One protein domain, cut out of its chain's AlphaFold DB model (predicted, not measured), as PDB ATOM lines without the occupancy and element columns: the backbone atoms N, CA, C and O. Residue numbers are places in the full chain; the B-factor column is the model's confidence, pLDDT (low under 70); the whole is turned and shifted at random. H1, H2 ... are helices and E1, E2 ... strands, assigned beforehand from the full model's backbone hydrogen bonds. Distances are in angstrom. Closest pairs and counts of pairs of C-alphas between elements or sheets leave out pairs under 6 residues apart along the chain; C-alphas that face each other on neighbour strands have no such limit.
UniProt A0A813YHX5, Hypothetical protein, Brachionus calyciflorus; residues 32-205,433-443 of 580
ATOM      1  N   THR A  32     -31.216 -36.131 -34.027       88.31
ATOM      2  CA  THR A  32     -31.892 -35.758 -32.786       88.31
ATOM      3  C   THR A  32     -31.335 -36.615 -31.665       88.31
ATOM      4  O   THR A  32     -31.301 -37.840 -31.800       88.31
ATOM      5  N   VAL A  33     -30.892 -35.990 -30.579       84.50
ATOM      6  CA  VAL A  33     -30.410 -36.704 -29.393       84.50
ATOM      7  C   VAL A  33     -31.144 -36.200 -28.167       84.50
ATOM      8  O   VAL A  33     -31.006 -35.031 -27.807       84.50
ATOM      9  N   ASP A  34     -31.866 -37.102 -27.511       78.56
ATOM     10  CA  ASP A  34     -32.430 -36.858 -26.190       78.56
ATOM     11  C   ASP A  34     -31.349 -37.078 -25.129       78.56
ATOM     12  O   ASP A  34     -30.734 -38.149 -25.055       78.56
ATOM     13  N   PHE A  35     -31.125 -36.086 -24.273       67.94
ATOM     14  CA  PHE A  35     -30.265 -36.217 -23.106       67.94
ATOM     15  C   PHE A  35     -30.975 -35.666 -21.870       67.94
ATOM     16  O   PHE A  35     -31.640 -34.633 -21.908       67.94
ATOM     17  N   ASP A  36     -30.870 -36.395 -20.762       54.62
ATOM     18  CA  ASP A  36     -31.535 -36.016 -19.519       54.62
ATOM     19  C   ASP A  36     -30.653 -34.995 -18.780       54.62
ATOM     20  O   ASP A  36     -29.493 -35.283 -18.462       54.62
ATOM     21  N   THR A  37     -31.200 -33.816 -18.489       53.56
ATOM     22  CA  THR A  37     -30.614 -32.874 -17.521       53.56
ATOM     23  C   THR A  37     -31.184 -33.129 -16.120       53.56
ATOM     24  O   THR A  37     -31.962 -34.062 -15.924       53.56
ATOM     25  N   PHE A  38     -30.761 -32.352 -15.114       41.50
ATOM     26  CA  PHE A  38     -31.204 -32.531 -13.722       41.50
ATOM     27  C   PHE A  38     -32.716 -32.389 -13.526       41.50
ATOM     28  O   PHE A  38     -33.231 -32.960 -12.562       41.50
ATOM     29  N   GLU A  39     -33.391 -31.656 -14.416       45.59
ATOM     30  CA  GLU A  39     -34.807 -31.301 -14.278       45.59
ATOM     31  C   GLU A  39     -35.654 -31.656 -15.508       45.59
ATOM     32  O   GLU A  39     -36.834 -31.938 -15.339       45.59
ATOM     33  N   ASP A  40     -35.061 -31.767 -16.705       51.91
ATOM     34  CA  ASP A  40     -35.815 -31.951 -17.951       51.91
ATOM     35  C   ASP A  40     -35.101 -32.845 -18.982       51.91
ATOM     36  O   ASP A  40     -33.866 -32.925 -19.040       51.91
ATOM     37  N   GLN A  41     -35.899 -33.496 -19.834       55.94
ATOM     38  CA  GLN A  41     -35.424 -34.129 -21.065       55.94
ATOM     39  C   GLN A  41     -35.159 -33.060 -22.120       55.94
ATOM     40  O   GLN A  41     -36.075 -32.377 -22.571       55.94
ATOM     41  N   MET A  42     -33.897 -32.937 -22.518       69.31
ATOM     42  CA  MET A  42     -33.458 -31.969 -23.511       69.31
ATOM     43  C   MET A  42     -33.198 -32.655 -24.845       69.31
ATOM     44  O   MET A  42     -32.678 -33.768 -24.891       69.31
ATOM     45  N   LEU A  43     -33.512 -31.953 -25.933       78.69
ATOM     46  CA  LEU A  43     -33.309 -32.418 -27.301       78.69
ATOM     47  C   LEU A  43     -32.212 -31.595 -27.986       78.69
ATOM     48  O   LEU A  43     -32.348 -30.383 -28.158       78.69
ATOM     49  N   LEU A  44     -31.135 -32.256 -28.414       86.50
ATOM     50  CA  LEU A  44     -30.176 -31.689 -29.365       86.50
ATOM     51  C   LEU A  44     -30.649 -31.966 -30.784       86.50
ATOM     52  O   LEU A  44     -30.860 -33.117 -31.154       86.50
ATOM     53  N   GLU A  45     -30.726 -30.918 -31.595       88.94
ATOM     54  CA  GLU A  45     -31.021 -31.013 -33.022       88.94
ATOM     55  C   GLU A  45     -29.772 -30.642 -33.825       88.94
ATOM     56  O   GLU A  45     -29.187 -29.575 -33.616       88.94
ATOM     57  N   ALA A  46     -29.374 -31.480 -34.779       90.38
ATOM     58  CA  ALA A  46     -28.405 -31.110 -35.802       90.38
ATOM     59  C   ALA A  46     -28.979 -31.346 -37.197       90.38
ATOM     60  O   ALA A  46     -29.584 -32.374 -37.497       90.38
ATOM     61  N   PHE A  47     -28.769 -30.369 -38.065       87.69
ATOM     62  CA  PHE A  47     -29.292 -30.327 -39.417       87.69
ATOM     63  C   PHE A  47     -28.157 -30.635 -40.384       87.69
ATOM     64  O   PHE A  47     -27.072 -30.062 -40.290       87.69
ATOM     65  N   LYS A  48     -28.377 -31.566 -41.308       84.25
ATOM     66  CA  LYS A  48     -27.359 -31.912 -42.302       84.25
ATOM     67  C   LYS A  48     -27.233 -30.820 -43.360       84.25
ATOM     68  O   LYS A  48     -28.219 -30.188 -43.743       84.25
ATOM     69  N   VAL A  49     -26.018 -30.646 -43.868       78.81
ATOM     70  CA  VAL A  49     -25.770 -29.840 -45.065       78.81
ATOM     71  C   VAL A  49     -26.193 -30.646 -46.301       78.81
ATOM     72  O   VAL A  49     -25.949 -31.847 -46.374       78.81
ATOM     73  N   SER A  50     -26.817 -30.007 -47.290       70.88
ATOM     74  CA  SER A  50     -27.381 -30.656 -48.488       70.88
ATOM     75  C   SER A  50     -26.370 -31.466 -49.310       70.88
ATOM     76  O   SER A  50     -26.734 -32.432 -49.980       70.88
ATOM     77  N   THR A  51     -25.080 -31.126 -49.239       71.44
ATOM     78  CA  THR A  51     -24.005 -31.891 -49.884       71.44
ATOM     79  C   THR A  51     -23.807 -33.275 -49.266       71.44
ATOM     80  O   THR A  51     -23.280 -34.161 -49.939       71.44
ATOM     81  N   ASN A  52     -24.240 -33.482 -48.017       81.88
ATOM     82  CA  ASN A  52     -24.098 -34.764 -47.336       81.88
ATOM     83  C   ASN A  52     -24.866 -35.869 -48.059       81.88
ATOM     84  O   ASN A  52     -24.311 -36.946 -48.251       81.88
ATOM     85  N   ASP A  53     -26.089 -35.593 -48.523       77.81
ATOM     86  CA  ASP A  53     -26.934 -36.600 -49.176       77.81
ATOM     87  C   ASP A  53     -26.259 -37.167 -50.423       77.81
ATOM     88  O   ASP A  53     -26.125 -38.377 -50.568       77.81
ATOM     89  N   GLN A  54     -25.699 -36.299 -51.269       75.06
ATOM     90  CA  GLN A  54     -24.989 -36.743 -52.468       75.06
ATOM     91  C   GLN A  54     -23.748 -37.578 -52.142       75.06
ATOM     92  O   GLN A  54     -23.463 -38.548 -52.844       75.06
ATOM     93  N   ILE A  55     -22.978 -37.199 -51.121       76.94
ATOM     94  CA  ILE A  55     -21.753 -37.918 -50.743       76.94
ATOM     95  C   ILE A  55     -22.101 -39.293 -50.156       76.94
ATOM     96  O   ILE A  55     -21.468 -40.290 -50.519       76.94
ATOM     97  N   ILE A  56     -23.118 -39.347 -49.291       83.62
ATOM     98  CA  ILE A  56     -23.563 -40.558 -48.595       83.62
ATOM     99  C   ILE A  56     -24.244 -41.526 -49.573       83.62
ATOM    100  O   ILE A  56     -23.857 -42.692 -49.642       83.62
ATOM    101  N   GLU A  57     -25.195 -41.058 -50.388       84.06
ATOM    102  CA  GLU A  57     -25.914 -41.892 -51.363       84.06
ATOM    103  C   GLU A  57     -24.974 -42.487 -52.418       84.06
ATOM    104  O   GLU A  57     -25.074 -43.670 -52.751       84.06
ATOM    105  N   ASN A  58     -24.010 -41.696 -52.902       80.88
ATOM    106  CA  ASN A  58     -23.020 -42.157 -53.880       80.88
ATOM    107  C   ASN A  58     -21.847 -42.928 -53.250       80.88
ATOM    108  O   ASN A  58     -20.951 -43.349 -53.982       80.88
ATOM    109  N   ARG A  59     -21.828 -43.106 -51.918       85.00
ATOM    110  CA  ARG A  59     -20.781 -43.816 -51.160       85.00
ATOM    111  C   ARG A  59     -19.359 -43.324 -51.466       85.00
ATOM    112  O   ARG A  59     -18.430 -44.119 -51.613       85.00
ATOM    113  N   GLN A  60     -19.189 -42.007 -51.573       79.25
ATOM    114  CA  GLN A  60     -17.907 -41.361 -51.884       79.25
ATOM    115  C   GLN A  60     -17.029 -41.276 -50.631       79.25
ATOM    116  O   GLN A  60     -16.877 -40.210 -50.034       79.25
ATOM    117  N   SER A  61     -16.486 -42.420 -50.206       83.69
ATOM    118  CA  SER A  61     -15.724 -42.567 -48.953       83.69
ATOM    119  C   SER A  61     -14.559 -41.584 -48.807       83.69
ATOM    120  O   SER A  61     -14.306 -41.068 -47.721       83.69
ATOM    121  N   GLU A  62     -13.904 -41.237 -49.914       77.06
ATOM    122  CA  GLU A  62     -12.816 -40.264 -49.977       77.06
ATOM    123  C   GLU A  62     -13.257 -38.828 -49.649       77.06
ATOM    124  O   GLU A  62     -12.422 -37.962 -49.397       77.06
ATOM    125  N   LYS A  63     -14.569 -38.570 -49.629       76.31
ATOM    126  CA  LYS A  63     -15.171 -37.271 -49.313       76.31
ATOM    127  C   LYS A  63     -15.893 -37.246 -47.972       76.31
ATOM    128  O   LYS A  63     -16.453 -36.213 -47.624       76.31
ATOM    129  N   TYR A  64     -15.875 -38.327 -47.191       82.44
ATOM    130  CA  TYR A  64     -16.574 -38.360 -45.898       82.44
ATOM    131  C   TYR A  64     -16.048 -37.319 -44.904       82.44
ATOM    132  O   TYR A  64     -16.832 -36.761 -44.143       82.44
ATOM    133  N   GLY A  65     -14.767 -36.949 -44.988       74.94
ATOM    134  CA  GLY A  65     -14.207 -35.839 -44.207       74.94
ATOM    135  C   GLY A  65     -14.764 -34.451 -44.564       74.94
ATOM    136  O   GLY A  65     -14.455 -33.484 -43.880       74.94
ATOM    137  N   GLN A  66     -15.567 -34.329 -45.628       77.00
ATOM    138  CA  GLN A  66     -16.202 -33.077 -46.064       77.00
ATOM    139  C   GLN A  66     -17.662 -32.957 -45.597       77.00
ATOM    140  O   GLN A  66     -18.292 -31.924 -45.823       77.00
ATOM    141  N   LEU A  67     -18.214 -34.007 -44.978       81.75
ATOM    142  CA  LEU A  67     -19.572 -33.990 -44.437       81.75
ATOM    143  C   LEU A  67     -19.658 -33.001 -43.281       81.75
ATOM    144  O   LEU A  67     -18.723 -32.910 -42.490       81.75
ATOM    145  N   ASN A  68     -20.773 -32.280 -43.178       84.56
ATOM    146  CA  ASN A  68     -20.999 -31.328 -42.095       84.56
ATOM    147  C   ASN A  68     -22.439 -31.400 -41.581       84.56
ATOM    148  O   ASN A  68     -23.386 -31.535 -42.359       84.56
ATOM    149  N   TRP A  69     -22.605 -31.245 -40.273       89.31
ATOM    150  CA  TRP A  69     -23.891 -31.024 -39.619       89.31
ATOM    151  C   TRP A  69     -23.839 -29.710 -38.866       89.31
ATOM    152  O   TRP A  69     -22.809 -29.337 -38.317       89.31
ATOM    153  N   VAL A  70     -24.956 -29.002 -38.846       88.25
ATOM    154  CA  VAL A  70     -25.064 -27.663 -38.287       88.25
ATOM    155  C   VAL A  70     -26.061 -27.684 -37.138       88.25
ATOM    156  O   VAL A  70     -27.165 -28.202 -37.278       88.25
ATOM    157  N   THR A  71     -25.686 -27.135 -35.988       88.81
ATOM    158  CA  THR A  71     -26.526 -27.131 -34.783       88.81
ATOM    159  C   THR A  71     -26.338 -25.849 -33.984       88.81
ATOM    160  O   THR A  71     -25.223 -25.345 -33.859       88.81
ATOM    161  N   ILE A  72     -27.414 -25.315 -33.406       86.94
ATOM    162  CA  ILE A  72     -27.307 -24.237 -32.413       86.94
ATOM    163  C   ILE A  72     -26.735 -24.753 -31.079       86.94
ATOM    164  O   ILE A  72     -26.302 -23.960 -30.251       86.94
ATOM    165  N   GLY A  73     -26.677 -26.076 -30.893       87.75
ATOM    166  CA  GLY A  73     -26.367 -26.719 -29.624       87.75
ATOM    167  C   GLY A  73     -27.544 -26.640 -28.658       87.75
ATOM    168  O   GLY A  73     -28.703 -26.634 -29.072       87.75
ATOM    169  N   TYR A  74     -27.233 -26.573 -27.370       86.31
ATOM    170  CA  TYR A  74     -28.209 -26.363 -26.313       86.31
ATOM    171  C   TYR A  74     -27.850 -25.068 -25.582       86.31
ATOM    172  O   TYR A  74     -26.904 -25.064 -24.786       86.31
ATOM    173  N   PRO A  75     -28.560 -23.964 -25.879       86.81
ATOM    174  CA  PRO A  75     -28.351 -22.705 -25.193       86.81
ATOM    175  C   PRO A  75     -28.416 -22.881 -23.673       86.81
ATOM    176  O   PRO A  75     -29.343 -23.512 -23.171       86.81
ATOM    177  N   SER A  76     -27.461 -22.322 -22.930       84.00
ATOM    178  CA  SER A  76     -27.443 -22.373 -21.464       84.00
ATOM    179  C   SER A  76     -26.869 -21.097 -20.849       84.00
ATOM    180  O   SER A  76     -25.889 -20.534 -21.339       84.00
ATOM    181  N   LEU A  77     -27.498 -20.615 -19.776       84.88
ATOM    182  CA  LEU A  77     -27.057 -19.426 -19.044       84.88
ATOM    183  C   LEU A  77     -25.761 -19.732 -18.273       84.88
ATOM    184  O   LEU A  77     -25.643 -20.799 -17.676       84.88
ATOM    185  N   MET A  78     -24.790 -18.814 -18.291       80.12
ATOM    186  CA  MET A  78     -23.479 -19.006 -17.656       80.12
ATOM    187  C   MET A  78     -23.184 -17.981 -16.556       80.12
ATOM    188  O   MET A  78     -23.458 -16.791 -16.721       80.12
ATOM    189  N   HIS A  79     -22.492 -18.422 -15.499       71.81
ATOM    190  CA  HIS A  79     -21.801 -17.528 -14.564       71.81
ATOM    191  C   HIS A  79     -20.467 -17.038 -15.149       71.81
ATOM    192  O   HIS A  79     -19.734 -17.784 -15.808       71.81
ATOM    193  N   LYS A  80     -20.105 -15.779 -14.880       62.75
ATOM    194  CA  LYS A  80     -18.793 -15.241 -15.259       62.75
ATOM    195  C   LYS A  80     -17.721 -15.811 -14.320       62.75
ATOM    196  O   LYS A  80     -17.790 -15.630 -13.113       62.75
ATOM    197  N   LYS A  81     -16.703 -16.482 -14.872       48.59
ATOM    198  CA  LYS A  81     -15.703 -17.257 -14.105       48.59
ATOM    199  C   LYS A  81     -14.805 -16.465 -13.131       48.59
ATOM    200  O   LYS A  81     -14.142 -17.108 -12.328       48.59
ATOM    201  N   ASN A  82     -14.759 -15.127 -13.173       44.03
ATOM    202  CA  ASN A  82     -13.679 -14.354 -12.524       44.03
ATOM    203  C   ASN A  82     -14.105 -13.200 -11.600       44.03
ATOM    204  O   ASN A  82     -13.248 -12.585 -10.974       44.03
ATOM    205  N   GLU A  83     -15.388 -12.905 -11.482       43.88
ATOM    206  CA  GLU A  83     -15.944 -11.933 -10.532       43.88
ATOM    207  C   GLU A  83     -17.174 -12.631  -9.934       43.88
ATOM    208  O   GLU A  83     -17.692 -13.516 -10.612       43.88
ATOM    209  N   ASN A  84     -17.551 -12.356  -8.674       51.47
ATOM    210  CA  ASN A  84     -18.690 -12.951  -7.936       51.47
ATOM    211  C   ASN A  84     -19.743 -13.578  -8.860       51.47
ATOM    212  O   ASN A  84     -20.095 -12.891  -9.808       51.47
ATOM    213  N   ARG A  85     -20.198 -14.825  -8.597       56.59
ATOM    214  CA  ARG A  85     -21.099 -15.689  -9.415       56.59
ATOM    215  C   ARG A  85     -22.432 -15.029  -9.834       56.59
ATOM    216  O   ARG A  85     -23.512 -15.586  -9.673       56.59
ATOM    217  N   ASP A  86     -22.359 -13.867 -10.443       69.75
ATOM    218  CA  ASP A  86     -23.437 -12.969 -10.761       69.75
ATOM    219  C   ASP A  86     -23.749 -13.168 -12.234       69.75
ATOM    220  O   ASP A  86     -22.901 -13.095 -13.131       69.75
ATOM    221  N   ILE A  87     -25.012 -13.475 -12.470       79.56
ATOM    222  CA  ILE A  87     -25.591 -13.673 -13.796       79.56
ATOM    223  C   ILE A  87     -25.625 -12.343 -14.546       79.56
ATOM    224  O   ILE A  87     -25.382 -12.280 -15.752       79.56
ATOM    225  N   PHE A  88     -25.934 -11.280 -13.804       88.19
ATOM    226  CA  PHE A  88     -26.179  -9.943 -14.312       88.19
ATOM    227  C   PHE A  88     -24.942  -9.076 -14.101       88.19
ATOM    228  O   PHE A  88     -24.608  -8.700 -12.981       88.19
ATOM    229  N   ASN A  89     -24.264  -8.737 -15.196       87.50
ATOM    230  CA  ASN A  89     -23.086  -7.879 -15.156       87.50
ATOM    231  C   ASN A  89     -23.507  -6.430 -15.376       87.50
ATOM    232  O   ASN A  89     -23.712  -6.001 -16.510       87.50
ATOM    233  N   PHE A  90     -23.661  -5.697 -14.282       87.94
ATOM    234  CA  PHE A  90     -24.181  -4.340 -14.283       87.94
ATOM    235  C   PHE A  90     -23.150  -3.297 -14.730       87.94
ATOM    236  O   PHE A  90     -22.005  -3.295 -14.285       87.94
ATOM    237  N   ASN A  91     -23.574  -2.371 -15.593       87.56
ATOM    238  CA  ASN A  91     -22.804  -1.205 -16.018       87.56
ATOM    239  C   ASN A  91     -23.723   0.044 -16.088       87.56
ATOM    240  O   ASN A  91     -24.937  -0.086 -15.905       87.56
ATOM    241  N   PRO A  92     -23.185   1.262 -16.302       88.00
ATOM    242  CA  PRO A  92     -24.005   2.481 -16.330       88.00
ATOM    243  C   PRO A  92     -25.054   2.528 -17.457       88.00
ATOM    244  O   PRO A  92     -26.088   3.183 -17.313       88.00
ATOM    245  N   GLU A  93     -24.801   1.846 -18.576       88.00
ATOM    246  CA  GLU A  93     -25.675   1.836 -19.757       88.00
ATOM    247  C   GLU A  93     -26.744   0.731 -19.702       88.00
ATOM    248  O   GLU A  93     -27.739   0.784 -20.427       88.00
ATOM    249  N   GLY A  94     -26.560  -0.270 -18.842       91.81
ATOM    250  CA  GLY A  94     -27.346  -1.491 -18.877       91.81
ATOM    251  C   GLY A  94     -26.730  -2.633 -18.086       91.81
ATOM    252  O   GLY A  94     -26.093  -2.442 -17.045       91.81
ATOM    253  N   PHE A  95     -26.971  -3.852 -18.548       92.19
ATOM    254  CA  PHE A  95     -26.323  -5.041 -18.011       92.19
ATOM    255  C   PHE A  95     -26.216  -6.143 -19.041       92.19
ATOM    256  O   PHE A  95     -26.954  -6.175 -20.022       92.19
ATOM    257  N   ASP A  96     -25.312  -7.076 -18.778       92.19
ATOM    258  CA  ASP A  96     -25.035  -8.169 -19.690       92.19
ATOM    259  C   ASP A  96     -25.217  -9.537 -19.030       92.19
ATOM    260  O   ASP A  96     -24.800  -9.746 -17.886       92.19
ATOM    261  N   ILE A  97     -25.760 -10.487 -19.796       91.81
ATOM    262  CA  ILE A  97     -25.753 -11.924 -19.481       91.81
ATOM    263  C   ILE A  97     -24.949 -12.688 -20.539       91.81
ATOM    264  O   ILE A  97     -24.760 -12.209 -21.663       91.81
ATOM    265  N   HIS A  98     -24.496 -13.892 -20.192       90.62
ATOM    266  CA  HIS A  98     -23.726 -14.756 -21.087       90.62
ATOM    267  C   HIS A  98     -24.447 -16.085 -21.295       90.62
ATOM    268  O   HIS A  98     -24.845 -16.731 -20.329       90.62
ATOM    269  N   ILE A  99     -24.602 -16.488 -22.557       89.19
ATOM    270  CA  ILE A  99     -25.271 -17.734 -22.939       89.19
ATOM    271  C   ILE A  99     -24.296 -18.596 -23.750       89.19
ATOM    272  O   ILE A  99     -23.824 -18.176 -24.808       89.19
ATOM    273  N   SER A 100     -23.982 -19.795 -23.262       88.12
ATOM    274  CA  SER A 100     -23.296 -20.826 -24.050       88.12
ATOM    275  C   SER A 100     -24.269 -21.422 -25.056       88.12
ATOM    276  O   SER A 100     -25.455 -21.493 -24.767       88.12
ATOM    277  N   LEU A 101     -23.794 -21.842 -26.227       87.69
ATOM    278  CA  LEU A 101     -24.639 -22.433 -27.272       87.69
ATOM    279  C   LEU A 101     -24.243 -23.881 -27.559       87.69
ATOM    280  O   LEU A 101     -24.965 -24.817 -27.230       87.69
ATOM    281  N   LEU A 102     -23.060 -24.078 -28.139       87.50
ATOM    282  CA  LEU A 102     -22.533 -25.393 -28.489       87.50
ATOM    283  C   LEU A 102     -21.245 -25.664 -27.710       87.50
ATOM    284  O   LEU A 102     -20.292 -24.890 -27.803       87.50
ATOM    285  N   THR A 103     -21.213 -26.776 -26.976       85.25
ATOM    286  CA  THR A 103     -20.043 -27.253 -26.227       85.25
ATOM    287  C   THR A 103     -19.357 -28.406 -26.964       85.25
ATOM    288  O   THR A 103     -19.964 -29.073 -27.805       85.25
ATOM    289  N   GLU A 104     -18.095 -28.683 -26.626       83.38
ATOM    290  CA  GLU A 104     -17.367 -29.836 -27.178       83.38
ATOM    291  C   GLU A 104     -18.017 -31.176 -26.801       83.38
ATOM    292  O   GLU A 104     -18.038 -32.104 -27.611       83.38
ATOM    293  N   GLY A 105     -18.622 -31.267 -25.612       83.69
ATOM    294  CA  GLY A 105     -19.403 -32.438 -25.205       83.69
ATOM    295  C   GLY A 105     -20.566 -32.710 -26.162       83.69
ATOM    296  O   GLY A 105     -20.708 -33.825 -26.663       83.69
ATOM    297  N   PHE A 106     -21.345 -31.679 -26.505       87.12
ATOM    298  CA  PHE A 106     -22.454 -31.819 -27.454       87.12
ATOM    299  C   PHE A 106     -21.986 -32.192 -28.862       87.12
ATOM    300  O   PHE A 106     -22.624 -33.020 -29.513       87.12
ATOM    301  N   LYS A 107     -20.854 -31.649 -29.330       88.62
ATOM    302  CA  LYS A 107     -20.290 -32.045 -30.630       88.62
ATOM    303  C   LYS A 107     -19.932 -33.527 -30.677       88.62
ATOM    304  O   LYS A 107     -20.242 -34.185 -31.666       88.62
ATOM    305  N   LYS A 108     -19.303 -34.061 -29.624       88.88
ATOM    306  CA  LYS A 108     -18.940 -35.487 -29.547       88.88
ATOM    307  C   LYS A 108     -20.178 -36.382 -29.624       88.88
ATOM    308  O   LYS A 108     -20.212 -37.284 -30.454       88.88
ATOM    309  N   VAL A 109     -21.212 -36.071 -28.840       87.69
ATOM    310  CA  VAL A 109     -22.475 -36.832 -28.812       87.69
ATOM    311  C   VAL A 109     -23.177 -36.822 -30.176       87.69
ATOM    312  O   VAL A 109     -23.622 -37.861 -30.671       87.69
ATOM    313  N   LEU A 110     -23.248 -35.659 -30.828       90.12
ATOM    314  CA  LEU A 110     -23.854 -35.533 -32.155       90.12
ATOM    315  C   LEU A 110     -23.045 -36.263 -33.237       90.12
ATOM    316  O   LEU A 110     -23.636 -36.914 -34.098       90.12
ATOM    317  N   ALA A 111     -21.712 -36.202 -33.182       91.31
ATOM    318  CA  ALA A 111     -20.832 -36.901 -34.120       91.31
ATOM    319  C   ALA A 111     -20.911 -38.427 -33.974       91.31
ATOM    320  O   ALA A 111     -20.963 -39.140 -34.977       91.31
ATOM    321  N   GLU A 112     -20.977 -38.937 -32.744       90.75
ATOM    322  CA  GLU A 112     -21.188 -40.362 -32.481       90.75
ATOM    323  C   GLU A 112     -22.546 -40.824 -33.026       90.75
ATOM    324  O   GLU A 112     -22.634 -41.825 -33.741       90.75
ATOM    325  N   THR A 113     -23.601 -40.042 -32.787       90.81
ATOM    326  CA  THR A 113     -24.945 -40.351 -33.294       90.81
ATOM    327  C   THR A 113     -24.990 -40.345 -34.823       90.81
ATOM    328  O   THR A 113     -25.564 -41.253 -35.428       90.81
ATOM    329  N   ALA A 114     -24.344 -39.370 -35.471       91.25
ATOM    330  CA  ALA A 114     -24.214 -39.332 -36.926       91.25
ATOM    331  C   ALA A 114     -23.417 -40.533 -37.460       91.25
ATOM    332  O   ALA A 114     -23.831 -41.159 -38.438       91.25
ATOM    333  N   SER A 115     -22.321 -40.898 -36.786       92.56
ATOM    334  CA  SER A 115     -21.505 -42.060 -37.150       92.56
ATOM    335  C   SER A 115     -22.326 -43.348 -37.126       92.56
ATOM    336  O   SER A 115     -22.302 -44.120 -38.084       92.56
ATOM    337  N   ASN A 116     -23.129 -43.531 -36.075       91.06
ATOM    338  CA  ASN A 116     -24.013 -44.682 -35.916       91.06
ATOM    339  C   ASN A 116     -25.147 -44.695 -36.953       91.06
ATOM    340  O   ASN A 116     -25.424 -45.737 -37.544       91.06
ATOM    341  N   LYS A 117     -25.781 -43.542 -37.219       92.31
ATOM    342  CA  LYS A 117     -26.882 -43.425 -38.191       92.31
ATOM    343  C   LYS A 117     -26.447 -43.793 -39.611       92.31
ATOM    344  O   LYS A 117     -27.192 -44.459 -40.326       92.31
ATOM    345  N   TYR A 118     -25.262 -43.344 -40.021       89.56
ATOM    346  CA  TYR A 118     -24.778 -43.493 -41.398       89.56
ATOM    347  C   TYR A 118     -23.769 -44.625 -41.591       89.56
ATOM    348  O   TYR A 118     -23.428 -44.936 -42.732       89.56
ATOM    349  N   ASN A 119     -23.319 -45.262 -40.506       91.12
ATOM    350  CA  ASN A 119     -22.268 -46.278 -40.511       91.12
ATOM    351  C   ASN A 119     -20.978 -45.783 -41.202       91.12
ATOM    352  O   ASN A 119     -20.401 -46.458 -42.059       91.12
ATOM    353  N   ILE A 120     -20.558 -44.565 -40.852       89.50
ATOM    354  CA  ILE A 120     -19.335 -43.900 -41.331       89.50
ATOM    355  C   ILE A 120     -18.630 -43.233 -40.148       89.50
ATOM    356  O   ILE A 120     -19.271 -42.903 -39.158       89.50
ATOM    357  N   THR A 121     -17.327 -42.985 -40.247       90.12
ATOM    358  CA  THR A 121     -16.614 -42.213 -39.220       90.12
ATOM    359  C   THR A 121     -16.921 -40.725 -39.376       90.12
ATOM    360  O   THR A 121     -16.588 -40.144 -40.409       90.12
ATOM    361  N   VAL A 122     -17.521 -40.109 -38.354       89.31
ATOM    362  CA  VAL A 122     -17.748 -38.657 -38.275       89.31
ATOM    363  C   VAL A 122     -16.945 -38.077 -37.111       89.31
ATOM    364  O   VAL A 122     -17.074 -38.514 -35.970       89.31
ATOM    365  N   HIS A 123     -16.114 -37.073 -37.387       89.62
ATOM    366  CA  HIS A 123     -15.366 -36.341 -36.365       89.62
ATOM    367  C   HIS A 123     -16.200 -35.205 -35.759       89.62
ATOM    368  O   HIS A 123     -17.037 -34.608 -36.431       89.62
ATOM    369  N   HIS A 124     -15.938 -34.846 -34.499       88.00
ATOM    370  CA  HIS A 124     -16.655 -33.763 -33.808       88.00
ATOM    371  C   HIS A 124     -16.492 -32.392 -34.490       88.00
ATOM    372  O   HIS A 124     -17.408 -31.577 -34.430       88.00
ATOM    373  N   ASP A 125     -15.390 -32.159 -35.210       85.06
ATOM    374  CA  ASP A 125     -15.169 -30.942 -36.010       85.06
ATOM    375  C   ASP A 125     -16.132 -30.800 -37.198       85.06
ATOM    376  O   ASP A 125     -16.336 -29.699 -37.708       85.06
ATOM    377  N   GLN A 126     -16.760 -31.902 -37.616       84.12
ATOM    378  CA  GLN A 126     -17.802 -31.917 -38.645       84.12
ATOM    379  C   GLN A 126     -19.170 -31.489 -38.086       84.12
ATOM    380  O   GLN A 126     -20.123 -31.323 -38.848       84.12
ATOM    381  N   ILE A 127     -19.280 -31.292 -36.765       87.75
ATOM    382  CA  ILE A 127     -20.437 -30.688 -36.101       87.75
ATOM    383  C   ILE A 127     -20.156 -29.196 -35.899       87.75
ATOM    384  O   ILE A 127     -19.442 -28.762 -34.991       87.75
ATOM    385  N   VAL A 128     -20.733 -28.392 -36.781       85.50
ATOM    386  CA  VAL A 128     -20.507 -26.954 -36.888       85.50
ATOM    387  C   VAL A 128     -21.601 -26.188 -36.141       85.50
ATOM    388  O   VAL A 128     -22.784 -26.520 -36.194       85.50
ATOM    389  N   SER A 129     -21.213 -25.113 -35.455       82.44
ATOM    390  CA  SER A 129     -22.169 -24.228 -34.786       82.44
ATOM    391  C   SER A 129     -22.991 -23.421 -35.798       82.44
ATOM    392  O   SER A 129     -22.434 -22.733 -36.661       82.44
ATOM    393  N   LEU A 130     -24.317 -23.477 -35.658       84.50
ATOM    394  CA  LEU A 130     -25.259 -22.590 -36.322       84.50
ATOM    395  C   LEU A 130     -25.139 -21.207 -35.702       84.50
ATOM    396  O   LEU A 130     -25.409 -21.021 -34.517       84.50
ATOM    397  N   LYS A 131     -24.772 -20.223 -36.514       81.31
ATOM    398  CA  LYS A 131     -24.672 -18.843 -36.052       81.31
ATOM    399  C   LYS A 131     -26.020 -18.155 -36.220       81.31
ATOM    400  O   LYS A 131     -26.516 -18.077 -37.349       81.31
ATOM    401  N   PRO A 132     -26.627 -17.650 -35.138       81.50
ATOM    402  CA  PRO A 132     -27.823 -16.850 -35.284       81.50
ATOM    403  C   PRO A 132     -27.510 -15.499 -35.910       81.50
ATOM    404  O   PRO A 132     -26.518 -14.850 -35.570       81.50
ATOM    405  N   GLU A 133     -28.396 -15.068 -36.800       80.94
ATOM    406  CA  GLU A 133     -28.405 -13.703 -37.322       80.94
ATOM    407  C   GLU A 133     -29.016 -12.746 -36.303       80.94
ATOM    408  O   GLU A 133     -28.505 -11.649 -36.085       80.94
ATOM    409  N   ASN A 134     -30.089 -13.188 -35.641       84.56
ATOM    410  CA  ASN A 134     -30.710 -12.462 -34.544       84.56
ATOM    411  C   ASN A 134     -30.799 -13.359 -33.317       84.56
ATOM    412  O   ASN A 134     -31.271 -14.491 -33.390       84.56
ATOM    413  N   PHE A 135     -30.375 -12.811 -32.186       91.75
ATOM    414  CA  PHE A 135     -30.496 -13.441 -30.883       91.75
ATOM    415  C   PHE A 135     -30.967 -12.364 -29.910       91.75
ATOM    416  O   PHE A 135     -30.217 -11.458 -29.533       91.75
ATOM    417  N   LEU A 136     -32.258 -12.429 -29.601       93.62
ATOM    418  CA  LEU A 136     -32.975 -11.466 -28.778       93.62
ATOM    419  C   LEU A 136     -33.457 -12.167 -27.523       93.62
ATOM    420  O   LEU A 136     -33.949 -13.284 -27.607       93.62
ATOM    421  N   CYS A 137     -33.355 -11.514 -26.378       94.31
ATOM    422  CA  CYS A 137     -33.859 -12.027 -25.115       94.31
ATOM    423  C   CYS A 137     -34.799 -11.012 -24.484       94.31
ATOM    424  O   CYS A 137     -34.680  -9.813 -24.725       94.31
ATOM    425  N   HIS A 138     -35.721 -11.476 -23.657       93.19
ATOM    426  CA  HIS A 138     -36.530 -10.611 -22.825       93.19
ATOM    427  C   HIS A 138     -36.710 -11.206 -21.437       93.19
ATOM    428  O   HIS A 138     -36.810 -12.422 -21.270       93.19
ATOM    429  N   ILE A 139     -36.749 -10.319 -20.451       92.88
ATOM    430  CA  ILE A 139     -37.037 -10.633 -19.055       92.88
ATOM    431  C   ILE A 139     -38.353  -9.949 -18.724       92.88
ATOM    432  O   ILE A 139     -38.513  -8.752 -18.976       92.88
ATOM    433  N   ILE A 140     -39.296 -10.716 -18.187       88.69
ATOM    434  CA  ILE A 140     -40.602 -10.217 -17.765       88.69
ATOM    435  C   ILE A 140     -40.738 -10.468 -16.271       88.69
ATOM    436  O   ILE A 140     -40.593 -11.597 -15.815       88.69
ATOM    437  N   PHE A 141     -41.053  -9.420 -15.520       89.06
ATOM    438  CA  PHE A 141     -41.361  -9.516 -14.097       89.06
ATOM    439  C   PHE A 141     -42.399  -8.460 -13.707       89.06
ATOM    440  O   PHE A 141     -42.762  -7.611 -14.521       89.06
ATOM    441  N   PHE A 142     -42.906  -8.538 -12.482       87.50
ATOM    442  CA  PHE A 142     -43.864  -7.579 -11.934       87.50
ATOM    443  C   PHE A 142     -43.213  -6.803 -10.790       87.50
ATOM    444  O   PHE A 142     -42.458  -7.392 -10.009       87.50
ATOM    445  N   ASP A 143     -43.475  -5.499 -10.720       88.00
ATOM    446  CA  ASP A 143     -43.038  -4.661  -9.601       88.00
ATOM    447  C   ASP A 143     -43.928  -4.844  -8.357       88.00
ATOM    448  O   ASP A 143     -44.881  -5.629  -8.357       88.00
ATOM    449  N   ASP A 144     -43.624  -4.122  -7.275       86.38
ATOM    450  CA  ASP A 144     -44.390  -4.203  -6.024       86.38
ATOM    451  C   ASP A 144     -45.850  -3.706  -6.167       86.38
ATOM    452  O   ASP A 144     -46.697  -4.055  -5.344       86.38
ATOM    453  N   ASN A 145     -46.173  -2.942  -7.222       90.00
ATOM    454  CA  ASN A 145     -47.538  -2.516  -7.557       90.00
ATOM    455  C   ASN A 145     -48.240  -3.492  -8.517       90.00
ATOM    456  O   ASN A 145     -49.348  -3.213  -8.981       90.00
ATOM    457  N   ASN A 146     -47.615  -4.638  -8.805       87.62
ATOM    458  CA  ASN A 146     -48.072  -5.631  -9.769       87.62
ATOM    459  C   ASN A 146     -48.152  -5.092 -11.214       87.62
ATOM    460  O   ASN A 146     -48.902  -5.617 -12.041       87.62
ATOM    461  N   GLU A 147     -47.375  -4.055 -11.544       90.50
ATOM    462  CA  GLU A 147     -47.215  -3.586 -12.918       90.50
ATOM    463  C   GLU A 147     -46.153  -4.424 -13.642       90.50
ATOM    464  O   GLU A 147     -45.080  -4.716 -13.113       90.50
ATOM    465  N   LYS A 148     -46.457  -4.828 -14.880       90.44
ATOM    466  CA  LYS A 148     -45.569  -5.649 -15.709       90.44
ATOM    467  C   LYS A 148     -44.401  -4.815 -16.238       90.44
ATOM    468  O   LYS A 148     -44.612  -3.866 -16.990       90.44
ATOM    469  N   ILE A 149     -43.180  -5.252 -15.956       91.69
ATOM    470  CA  ILE A 149     -41.939  -4.698 -16.500       91.69
ATOM    471  C   ILE A 149     -41.364  -5.674 -17.527       91.69
ATOM    472  O   ILE A 149     -41.337  -6.888 -17.315       91.69
ATOM    473  N   VAL A 150     -40.917  -5.135 -18.664       90.38
ATOM    474  CA  VAL A 150     -40.292  -5.900 -19.748       90.38
ATOM    475  C   VAL A 150     -38.944  -5.279 -20.074       90.38
ATOM    476  O   VAL A 150     -38.872  -4.109 -20.439       90.38
ATOM    477  N   MET A 151     -37.884  -6.075 -19.984       93.56
ATOM    478  CA  MET A 151     -36.542  -5.670 -20.398       93.56
ATOM    479  C   MET A 151     -36.129  -6.473 -21.620       93.56
ATOM    480  O   MET A 151     -36.227  -7.697 -21.607       93.56
ATOM    481  N   ASN A 152     -35.650  -5.791 -22.659       94.12
ATOM    482  CA  ASN A 152     -35.226  -6.418 -23.906       94.12
ATOM    483  C   ASN A 152     -33.703  -6.408 -24.010       94.12
ATOM    484  O   ASN A 152     -33.064  -5.374 -23.819       94.12
ATOM    485  N   GLY A 153     -33.145  -7.563 -24.342       95.00
ATOM    486  CA  GLY A 153     -31.726  -7.779 -24.551       95.00
ATOM    487  C   GLY A 153     -31.435  -8.229 -25.976       95.00
ATOM    488  O   GLY A 153     -32.252  -8.892 -26.621       95.00
ATOM    489  N   LYS A 154     -30.253  -7.883 -26.481       94.75
ATOM    490  CA  LYS A 154     -29.782  -8.293 -27.809       94.75
ATOM    491  C   LYS A 154     -28.333  -8.752 -27.750       94.75
ATOM    492  O   LYS A 154     -27.512  -8.151 -27.059       94.75
ATOM    493  N   ALA A 155     -28.011  -9.803 -28.503       92.31
ATOM    494  CA  ALA A 155     -26.631 -10.239 -28.663       92.31
ATOM    495  C   ALA A 155     -25.764  -9.145 -29.296       92.31
ATOM    496  O   ALA A 155     -26.100  -8.603 -30.350       92.31
ATOM    497  N   VAL A 156     -24.622  -8.867 -28.666       86.56
ATOM    498  CA  VAL A 156     -23.612  -7.937 -29.197       86.56
ATOM    499  C   VAL A 156     -22.873  -8.581 -30.369       86.56
ATOM    500  O   VAL A 156     -22.650  -7.951 -31.399       86.56
ATOM    501  N   ASN A 157     -22.506  -9.853 -30.208       83.19
ATOM    502  CA  ASN A 157     -21.820 -10.639 -31.218       83.19
ATOM    503  C   ASN A 157     -22.211 -12.118 -31.085       83.19
ATOM    504  O   ASN A 157     -21.970 -12.734 -30.051       83.19
ATOM    505  N   THR A 158     -22.796 -12.694 -32.135       82.25
ATOM    506  CA  THR A 158     -23.194 -14.112 -32.178       82.25
ATOM    507  C   THR A 158     -22.062 -15.042 -32.635       82.25
ATOM    508  O   THR A 158     -22.236 -16.256 -32.676       82.25
ATOM    509  N   TYR A 159     -20.888 -14.495 -32.974       74.12
ATOM    510  CA  TYR A 159     -19.706 -15.251 -33.410       74.12
ATOM    511  C   TYR A 159     -18.812 -15.697 -32.252       74.12
ATOM    512  O   TYR A 159     -17.889 -16.482 -32.473       74.12
ATOM    513  N   THR A 160     -19.056 -15.192 -31.045       76.69
ATOM    514  CA  THR A 160     -18.308 -15.534 -29.834       76.69
ATOM    515  C   THR A 160     -19.118 -16.498 -28.983       76.69
ATOM    516  O   THR A 160     -20.320 -16.307 -28.822       76.69
ATOM    517  N   SER A 161     -18.457 -17.508 -28.421       76.25
ATOM    518  CA  SER A 161     -19.029 -18.357 -27.378       76.25
ATOM    519  C   SER A 161     -18.234 -18.141 -26.084       76.25
ATOM    520  O   SER A 161     -17.005 -18.248 -26.136       76.25
ATOM    521  N   PRO A 162     -18.885 -17.815 -24.954       87.00
ATOM    522  CA  PRO A 162     -20.325 -17.582 -24.816       87.00
ATOM    523  C   PRO A 162     -20.806 -16.313 -25.542       87.00
ATOM    524  O   PRO A 162     -20.047 -15.364 -25.753       87.00
ATOM    525  N   VAL A 163     -22.085 -16.296 -25.922       89.69
ATOM    526  CA  VAL A 163     -22.737 -15.134 -26.529       89.69
ATOM    527  C   VAL A 163     -23.086 -14.131 -25.438       89.69
ATOM    528  O   VAL A 163     -23.792 -14.454 -24.483       89.69
ATOM    529  N   LYS A 164     -22.614 -12.896 -25.604       91.75
ATOM    530  CA  LYS A 164     -22.931 -11.773 -24.721       91.75
ATOM    531  C   LYS A 164     -24.236 -11.102 -25.163       91.75
ATOM    532  O   LYS A 164     -24.296 -10.568 -26.275       91.75
ATOM    533  N   ILE A 165     -25.245 -11.093 -24.294       93.94
ATOM    534  CA  ILE A 165     -26.528 -10.405 -24.501       93.94
ATOM    535  C   ILE A 165     -26.555  -9.144 -23.640       93.94
ATOM    536  O   ILE A 165     -26.464  -9.248 -22.420       93.94
ATOM    537  N   ASN A 166     -26.711  -7.979 -24.268       94.81
ATOM    538  CA  ASN A 166     -26.796  -6.690 -23.583       94.81
ATOM    539  C   ASN A 166     -28.258  -6.244 -23.456       94.81
ATOM    540  O   ASN A 166     -28.986  -6.239 -24.452       94.81
ATOM    541  N   PHE A 167     -28.661  -5.859 -22.248       94.94
ATOM    542  CA  PHE A 167     -29.929  -5.223 -21.915       94.94
ATOM    543  C   PHE A 167     -29.702  -3.731 -21.660       94.94
ATOM    544  O   PHE A 167     -29.119  -3.341 -20.647       94.94
ATOM    545  N   ASN A 168     -30.218  -2.891 -22.559       90.44
ATOM    546  CA  ASN A 168     -30.108  -1.437 -22.447       90.44
ATOM    547  C   ASN A 168     -31.101  -0.912 -21.398       90.44
ATOM    548  O   ASN A 168     -32.237  -0.564 -21.719       90.44
ATOM    549  N   SER A 169     -30.672  -0.876 -20.139       89.69
ATOM    550  CA  SER A 169     -31.434  -0.362 -18.998       89.69
ATOM    551  C   SER A 169     -30.563   0.624 -18.211       89.69
ATOM    552  O   SER A 169     -29.830   0.226 -17.300       89.69
ATOM    553  N   TYR A 170     -30.600   1.899 -18.598       89.94
ATOM    554  CA  TYR A 170     -29.730   2.930 -18.033       89.94
ATOM    555  C   TYR A 170     -29.847   3.030 -16.511       89.94
ATOM    556  O   TYR A 170     -30.918   2.829 -15.929       89.94
ATOM    557  N   GLN A 171     -28.747   3.409 -15.866       84.69
ATOM    558  CA  GLN A 171     -28.744   3.693 -14.438       84.69
ATOM    559  C   GLN A 171     -29.830   4.732 -14.095       84.69
ATOM    560  O   GLN A 171     -29.922   5.782 -14.732       84.69
ATOM    561  N   ASN A 172     -30.644   4.434 -13.077       88.12
ATOM    562  CA  ASN A 172     -31.821   5.205 -12.636       88.12
ATOM    563  C   ASN A 172     -33.074   5.131 -13.528       88.12
ATOM    564  O   ASN A 172     -34.050   5.822 -13.234       88.12
ATOM    565  N   SER A 173     -33.102   4.306 -14.582       91.88
ATOM    566  CA  SER A 173     -34.371   4.013 -15.260       91.88
ATOM    567  C   SER A 173     -35.313   3.262 -14.311       91.88
ATOM    568  O   SER A 173     -34.863   2.549 -13.407       91.88
ATOM    569  N   ARG A 174     -36.630   3.403 -14.510       90.88
ATOM    570  CA  ARG A 174     -37.632   2.705 -13.688       90.88
ATOM    571  C   ARG A 174     -37.403   1.194 -13.726       90.88
ATOM    572  O   ARG A 174     -37.361   0.551 -12.686       90.88
ATOM    573  N   GLU A 175     -37.218   0.650 -14.923       90.44
ATOM    574  CA  GLU A 175     -36.997  -0.774 -15.168       90.44
ATOM    575  C   GLU A 175     -35.767  -1.267 -14.414       90.44
ATOM    576  O   GLU A 175     -35.815  -2.305 -13.758       90.44
ATOM    577  N   ARG A 176     -34.678  -0.490 -14.461       91.06
ATOM    578  CA  ARG A 176     -33.427  -0.845 -13.809       91.06
ATOM    579  C   ARG A 176     -33.537  -0.826 -12.286       91.06
ATOM    580  O   ARG A 176     -33.081  -1.762 -11.635       91.06
ATOM    581  N   LEU A 177     -34.155   0.211 -11.724       91.56
ATOM    582  CA  LEU A 177     -34.337   0.334 -10.279       91.56
ATOM    583  C   LEU A 177     -35.211  -0.795  -9.722       91.56
ATOM    584  O   LEU A 177     -34.861  -1.391  -8.708       91.56
ATOM    585  N   GLU A 178     -36.318  -1.122 -10.390       91.81
ATOM    586  CA  GLU A 178     -37.185  -2.230  -9.972       91.81
ATOM    587  C   GLU A 178     -36.498  -3.593 -10.133       91.81
ATOM    588  O   GLU A 178     -36.660  -4.476  -9.291       91.81
ATOM    589  N   PHE A 179     -35.664  -3.756 -11.162       91.50
ATOM    590  CA  PHE A 179     -34.885  -4.975 -11.352       91.50
ATOM    591  C   PHE A 179     -33.832  -5.182 -10.254       91.50
ATOM    592  O   PHE A 179     -33.760  -6.260  -9.662       91.50
ATOM    593  N   GLU A 180     -33.056  -4.145  -9.927       90.25
ATOM    594  CA  GLU A 180     -32.071  -4.192  -8.840       90.25
ATOM    595  C   GLU A 180     -32.741  -4.431  -7.479       90.25
ATOM    596  O   GLU A 180     -32.257  -5.254  -6.701       90.25
ATOM    597  N   LYS A 181     -33.889  -3.790  -7.209       90.62
ATOM    598  CA  LYS A 181     -34.695  -4.060  -6.005       90.62
ATOM    599  C   LYS A 181     -35.128  -5.519  -5.930       90.62
ATOM    600  O   LYS A 181     -35.021  -6.125  -4.865       90.62
ATOM    601  N   LYS A 182     -35.603  -6.097  -7.038       87.69
ATOM    602  CA  LYS A 182     -36.032  -7.499  -7.083       87.69
ATOM    603  C   LYS A 182     -34.871  -8.455  -6.813       87.69
ATOM    604  O   LYS A 182     -35.027  -9.372  -6.013       87.69
ATOM    605  N   ILE A 183     -33.698  -8.200  -7.393       87.62
ATOM    606  CA  ILE A 183     -32.478  -8.975  -7.117       87.62
ATOM    607  C   ILE A 183     -32.092  -8.885  -5.636       87.62
ATOM    608  O   ILE A 183     -31.793  -9.904  -5.022       87.62
ATOM    609  N   GLN A 184     -32.140  -7.690  -5.040       86.12
ATOM    610  CA  GLN A 184     -31.833  -7.500  -3.616       86.12
ATOM    611  C   GLN A 184     -32.851  -8.186  -2.695       86.12
ATOM    612  O   GLN A 184     -32.464  -8.757  -1.676       86.12
ATOM    613  N   LYS A 185     -34.142  -8.131  -3.044       85.38
ATOM    614  CA  LYS A 185     -35.250  -8.721  -2.280       85.38
ATOM    615  C   LYS A 185     -35.220 -10.247  -2.315       85.38
ATOM    616  O   LYS A 185     -35.373 -10.876  -1.271       85.38
ATOM    617  N   ASP A 186     -35.026 -10.825  -3.498       79.62
ATOM    618  CA  ASP A 186     -35.117 -12.272  -3.700       79.62
ATOM    619  C   ASP A 186     -33.768 -12.975  -3.454       79.62
ATOM    620  O   ASP A 186     -33.747 -14.150  -3.082       79.62
ATOM    621  N   GLY A 187     -32.640 -12.269  -3.597       77.12
ATOM    622  CA  GLY A 187     -31.298 -12.763  -3.282       77.12
ATOM    623  C   GLY A 187     -30.994 -14.106  -3.948       77.12
ATOM    624  O   GLY A 187     -31.104 -14.253  -5.162       77.12
ATOM    625  N   THR A 188     -30.654 -15.118  -3.145       66.75
ATOM    626  CA  THR A 188     -30.377 -16.486  -3.622       66.75
ATOM    627  C   THR A 188     -31.612 -17.233  -4.136       66.75
ATOM    628  O   THR A 188     -31.464 -18.279  -4.755       66.75
ATOM    629  N   ASN A 189     -32.826 -16.732  -3.878       68.69
ATOM    630  CA  ASN A 189     -34.084 -17.343  -4.323       68.69
ATOM    631  C   ASN A 189     -34.631 -16.715  -5.614       68.69
ATOM    632  O   ASN A 189     -35.751 -17.053  -6.021       68.69
ATOM    633  N   LEU A 190     -33.871 -15.802  -6.231       79.62
ATOM    634  CA  LEU A 190     -34.258 -15.092  -7.441       79.62
ATOM    635  C   LEU A 190     -34.594 -16.067  -8.573       79.62
ATOM    636  O   LEU A 190     -33.760 -16.851  -9.021       79.62
ATOM    637  N   ASP A 191     -35.830 -15.964  -9.048       81.31
ATOM    638  CA  ASP A 191     -36.380 -16.776 -10.129       81.31
ATOM    639  C   ASP A 191     -36.917 -15.854 -11.206       81.31
ATOM    640  O   ASP A 191     -37.986 -15.248 -11.073       81.31
ATOM    641  N   LEU A 192     -36.101 -15.660 -12.229       85.62
ATOM    642  CA  LEU A 192     -36.439 -14.855 -13.380       85.62
ATOM    643  C   LEU A 192     -36.438 -15.738 -14.610       85.62
ATOM    644  O   LEU A 192     -35.436 -16.373 -14.935       85.62
ATOM    645  N   ASP A 193     -37.551 -15.678 -15.327       84.25
ATOM    646  CA  ASP A 193     -37.660 -16.250 -16.653       84.25
ATOM    647  C   ASP A 193     -37.018 -15.316 -17.678       84.25
ATOM    648  O   ASP A 193     -37.485 -14.199 -17.930       84.25
ATOM    649  N   ILE A 194     -35.965 -15.807 -18.315       88.88
ATOM    650  CA  ILE A 194     -35.346 -15.186 -19.477       88.88
ATOM    651  C   ILE A 194     -35.815 -15.971 -20.694       88.88
ATOM    652  O   ILE A 194     -35.505 -17.149 -20.842       88.88
ATOM    653  N   THR A 195     -36.565 -15.331 -21.584       90.00
ATOM    654  CA  THR A 195     -36.996 -15.962 -22.835       90.00
ATOM    655  C   THR A 195     -36.199 -15.382 -23.985       90.00
ATOM    656  O   THR A 195     -36.184 -14.168 -24.179       90.00
ATOM    657  N   CYS A 196     -35.552 -16.233 -24.771       90.50
ATOM    658  CA  CYS A 196     -34.782 -15.818 -25.928       90.50
ATOM    659  C   CYS A 196     -35.318 -16.401 -27.232       90.50
ATOM    660  O   CYS A 196     -35.669 -17.573 -27.319       90.50
ATOM    661  N   GLU A 197     -35.335 -15.565 -28.262       90.00
ATOM    662  CA  GLU A 197     -35.648 -15.900 -29.640       90.00
ATOM    663  C   GLU A 197     -34.350 -15.923 -30.455       90.00
ATOM    664  O   GLU A 197     -33.617 -14.930 -30.524       90.00
ATOM    665  N   ILE A 198     -34.090 -17.063 -31.090       88.25
ATOM    666  CA  ILE A 198     -32.950 -17.282 -31.975       88.25
ATOM    667  C   ILE A 198     -33.481 -17.437 -33.397       88.25
ATOM    668  O   ILE A 198     -34.270 -18.346 -33.666       88.25
ATOM    669  N   ASN A 199     -33.020 -16.570 -34.301       83.88
ATOM    670  CA  ASN A 199     -33.323 -16.637 -35.726       83.88
ATOM    671  C   ASN A 199     -32.047 -16.792 -36.557       83.88
ATOM    672  O   ASN A 199     -31.061 -16.079 -36.345       83.88
ATOM    673  N   SER A 200     -32.091 -17.680 -37.542       78.12
ATOM    674  CA  SER A 200     -31.057 -17.828 -38.567       78.12
ATOM    675  C   SER A 200     -31.709 -18.162 -39.910       78.12
ATOM    676  O   SER A 200     -32.824 -18.684 -39.944       78.12
ATOM    677  N   HIS A 201     -31.031 -17.863 -41.014       65.50
ATOM    678  CA  HIS A 201     -31.474 -18.254 -42.348       65.50
ATOM    679  C   HIS A 201     -30.520 -19.299 -42.924       65.50
ATOM    680  O   HIS A 201     -29.301 -19.123 -42.940       65.50
ATOM    681  N   GLY A 202     -31.090 -20.401 -43.410       54.38
ATOM    682  CA  GLY A 202     -30.370 -21.362 -44.240       54.38
ATOM    683  C   GLY A 202     -30.243 -20.808 -45.653       54.38
ATOM    684  O   GLY A 202     -31.127 -20.099 -46.127       54.38
ATOM    685  N   LYS A 203     -29.148 -21.120 -46.336       51.19
ATOM    686  CA  LYS A 203     -28.984 -20.913 -47.780       51.19
ATOM    687  C   LYS A 203     -29.211 -22.266 -48.475       51.19
ATOM    688  O   LYS A 203     -29.080 -23.327 -47.879       51.19
ATOM    689  N   SER A 204     -29.614 -22.263 -49.737       45.50
ATOM    690  CA  SER A 204     -29.749 -23.494 -50.523       45.50
ATOM    691  C   SER A 204     -29.155 -23.263 -51.900       45.50
ATOM    692  O   SER A 204     -29.350 -22.204 -52.495       45.50
ATOM    693  N   TYR A 205     -28.466 -24.263 -52.447       51.19
ATOM    694  CA  TYR A 205     -28.077 -24.237 -53.850       51.19
ATOM    695  C   TYR A 205     -29.234 -24.685 -54.725       51.19
ATOM    696  O   TYR A 205     -29.845 -25.726 -54.487       51.19
ATOM    697  N   ALA A 433     -34.736 -20.302 -45.702       51.03
ATOM    698  CA  ALA A 433     -35.129 -21.355 -44.766       51.03
ATOM    699  C   ALA A 433     -35.010 -20.777 -43.349       51.03
ATOM    700  O   ALA A 433     -33.916 -20.700 -42.792       51.03
ATOM    701  N   LYS A 434     -36.119 -20.278 -42.793       65.75
ATOM    702  CA  LYS A 434     -36.132 -19.612 -41.482       65.75
ATOM    703  C   LYS A 434     -35.968 -20.638 -40.362       65.75
ATOM    704  O   LYS A 434     -36.923 -21.322 -40.004       65.75
ATOM    705  N   PHE A 435     -34.787 -20.702 -39.759       77.94
ATOM    706  CA  PHE A 435     -34.619 -21.305 -38.443       77.94
ATOM    707  C   PHE A 435     -35.119 -20.310 -37.399       77.94
ATOM    708  O   PHE A 435     -34.565 -19.218 -37.275       77.94
ATOM    709  N   LYS A 436     -36.159 -20.686 -36.652       82.94
ATOM    710  CA  LYS A 436     -36.675 -19.914 -35.519       82.94
ATOM    711  C   LYS A 436     -36.927 -20.845 -34.338       82.94
ATOM    712  O   LYS A 436     -37.701 -21.800 -34.451       82.94
ATOM    713  N   ARG A 437     -36.269 -20.574 -33.210       84.19
ATOM    714  CA  ARG A 437     -36.428 -21.318 -31.952       84.19
ATOM    715  C   ARG A 437     -36.546 -20.360 -30.772       84.19
ATOM    716  O   ARG A 437     -35.938 -19.289 -30.767       84.19
ATOM    717  N   PHE A 438     -37.329 -20.777 -29.783       83.75
ATOM    718  CA  PHE A 438     -37.484 -20.081 -28.514       83.75
ATOM    719  C   PHE A 438     -36.873 -20.928 -27.407       83.75
ATOM    720  O   PHE A 438     -37.134 -22.126 -27.337       83.75
ATOM    721  N   TYR A 439     -36.087 -20.289 -26.552       85.19
ATOM    722  CA  TYR A 439     -35.464 -20.902 -25.387       85.19
ATOM    723  C   TYR A 439     -35.891 -20.139 -24.147       85.19
ATOM    724  O   TYR A 439     -35.996 -18.911 -24.182       85.19
ATOM    725  N   ARG A 440     -36.138 -20.861 -23.060       83.06
ATOM    726  CA  ARG A 440     -36.462 -20.280 -21.762       83.06
ATOM    727  C   ARG A 440     -35.403 -20.719 -20.765       83.06
ATOM    728  O   ARG A 440     -35.039 -21.888 -20.737       83.06
ATOM    729  N   PHE A 441     -34.913 -19.772 -19.983       83.06
ATOM    730  CA  PHE A 441     -33.928 -19.988 -18.933       83.06
ATOM    731  C   PHE A 441     -34.518 -19.484 -17.624       83.06
ATOM    732  O   PHE A 441     -35.036 -18.366 -17.603       83.06
ATOM    733  N   SER A 442     -34.407 -20.261 -16.551       80.56
ATOM    734  CA  SER A 442     -34.577 -19.736 -15.197       80.56
ATOM    735  C   SER A 442     -33.214 -19.371 -14.614       80.56
ATOM    736  O   SER A 442     -32.211 -20.048 -14.843       80.56
ATOM    737  N   THR A 443     -33.175 -18.298 -13.825       78.56
ATOM    738  CA  THR A 443     -32.014 -17.969 -12.988       78.56
ATOM    739  C   THR A 443     -31.806 -18.935 -11.822       78.56
ATOM    740  O   THR A 443     -30.766 -18.855 -11.175       78.56
TER     741      THR A 443
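This is residues 32 to 205 and 433 to 443 of the 580 residues of the protein "Hypothetical protein" of Brachionus calyciflorus (UniProt A0A813YHX5). The model is an elongated body of two lobes: a large, strongly twisted sheet of eight strands with H4 on it at one end of the body, and a smaller curled sheet with H3 over one face. Beyond the small sheet H1 and H2 make a corner at the opposite end, and three tight links, E3 to E4, E6 to H3 and E7 to E8, join the lobes. The printed part has 185 residues, with named elements in the order E1 E2 H1 H2 E3 E4 E5 E6 H3 E7 E8 E9 E10 H4 E11 E12: four helices, twelve strands, class mixed. The large sheet is branched and antiparallel; the small one runs E1 E2 E3 E7, mixed. The whole is loose, with a radius of gyration of the C-alphas of 19.8 A and spans of 65 by 34 by 30 A.

The large sheet holds E4, 76 to 78, E5, 89 to 91, E6, 94 to 100, 20.4 A long, E8, 134 to 142, 26.6 A, E9, 148 to 157, 28.8 A, E10, 163 to 167, E11, 193 to 202, 29.0 A, and E12, 433 to 442, 29.6 A. The small sheet holds E1, 32 to 36, E2, 41 to 48, 22.8 A, E3, 69 to 71, and E7, 127 to 129. The helices are H1, 51 to 57, H2, 61 to 66, H3, 104 to 118, 21.1 A, and H4, 174 to 189, 22.4 A. C-alpha 32 is at (-31.892, -35.758, -32.786) and C-alpha 442 at (-34.577, -19.736, -15.197).

E8, E9 and E10 form a meander, each strand the antiparallel neighbour of the one before, with N 137 and O 153 at 2.9 A and N 154 and O 166 at 2.9 A. E4 and E5 lie on one side of E6, E10 on the other, with N 97 and O 165 at 3.0 A. H4 is on this sheet, its C-alpha Glu 175 closest to Ile 149 of E9, 6.4 A. H3 is on the small sheet, closest to E7 at C-alphas Lys 107 and Ile 127, 5.6 A. E3 and E7 are parallel, with N 128 and O 69 at 2.7 A. H1 and H2 touch only at the corner, C-alphas Ile 55 and Lys 63 being closest at 6.8 A. Every O i to N i+4 pair is within hydrogen-bond range in H1 and H3; H4 has 10 of 12, and H2 0 of 2, with 2 of 3 O i to N i+3 pairs.

The C-alphas farthest apart, Glu 62 and Asn 145, are 66.6 A apart. Residues 206 to 432 are not printed; C-alphas 205 and 433 are 11.9 A apart. Of the links printed whole, none is long. Residues 36 to 41 stand free, and pLDDT is under 70 at residues 35 to 42, 80 to 86, 188 to 189, 201 to 205 and 433 to 434.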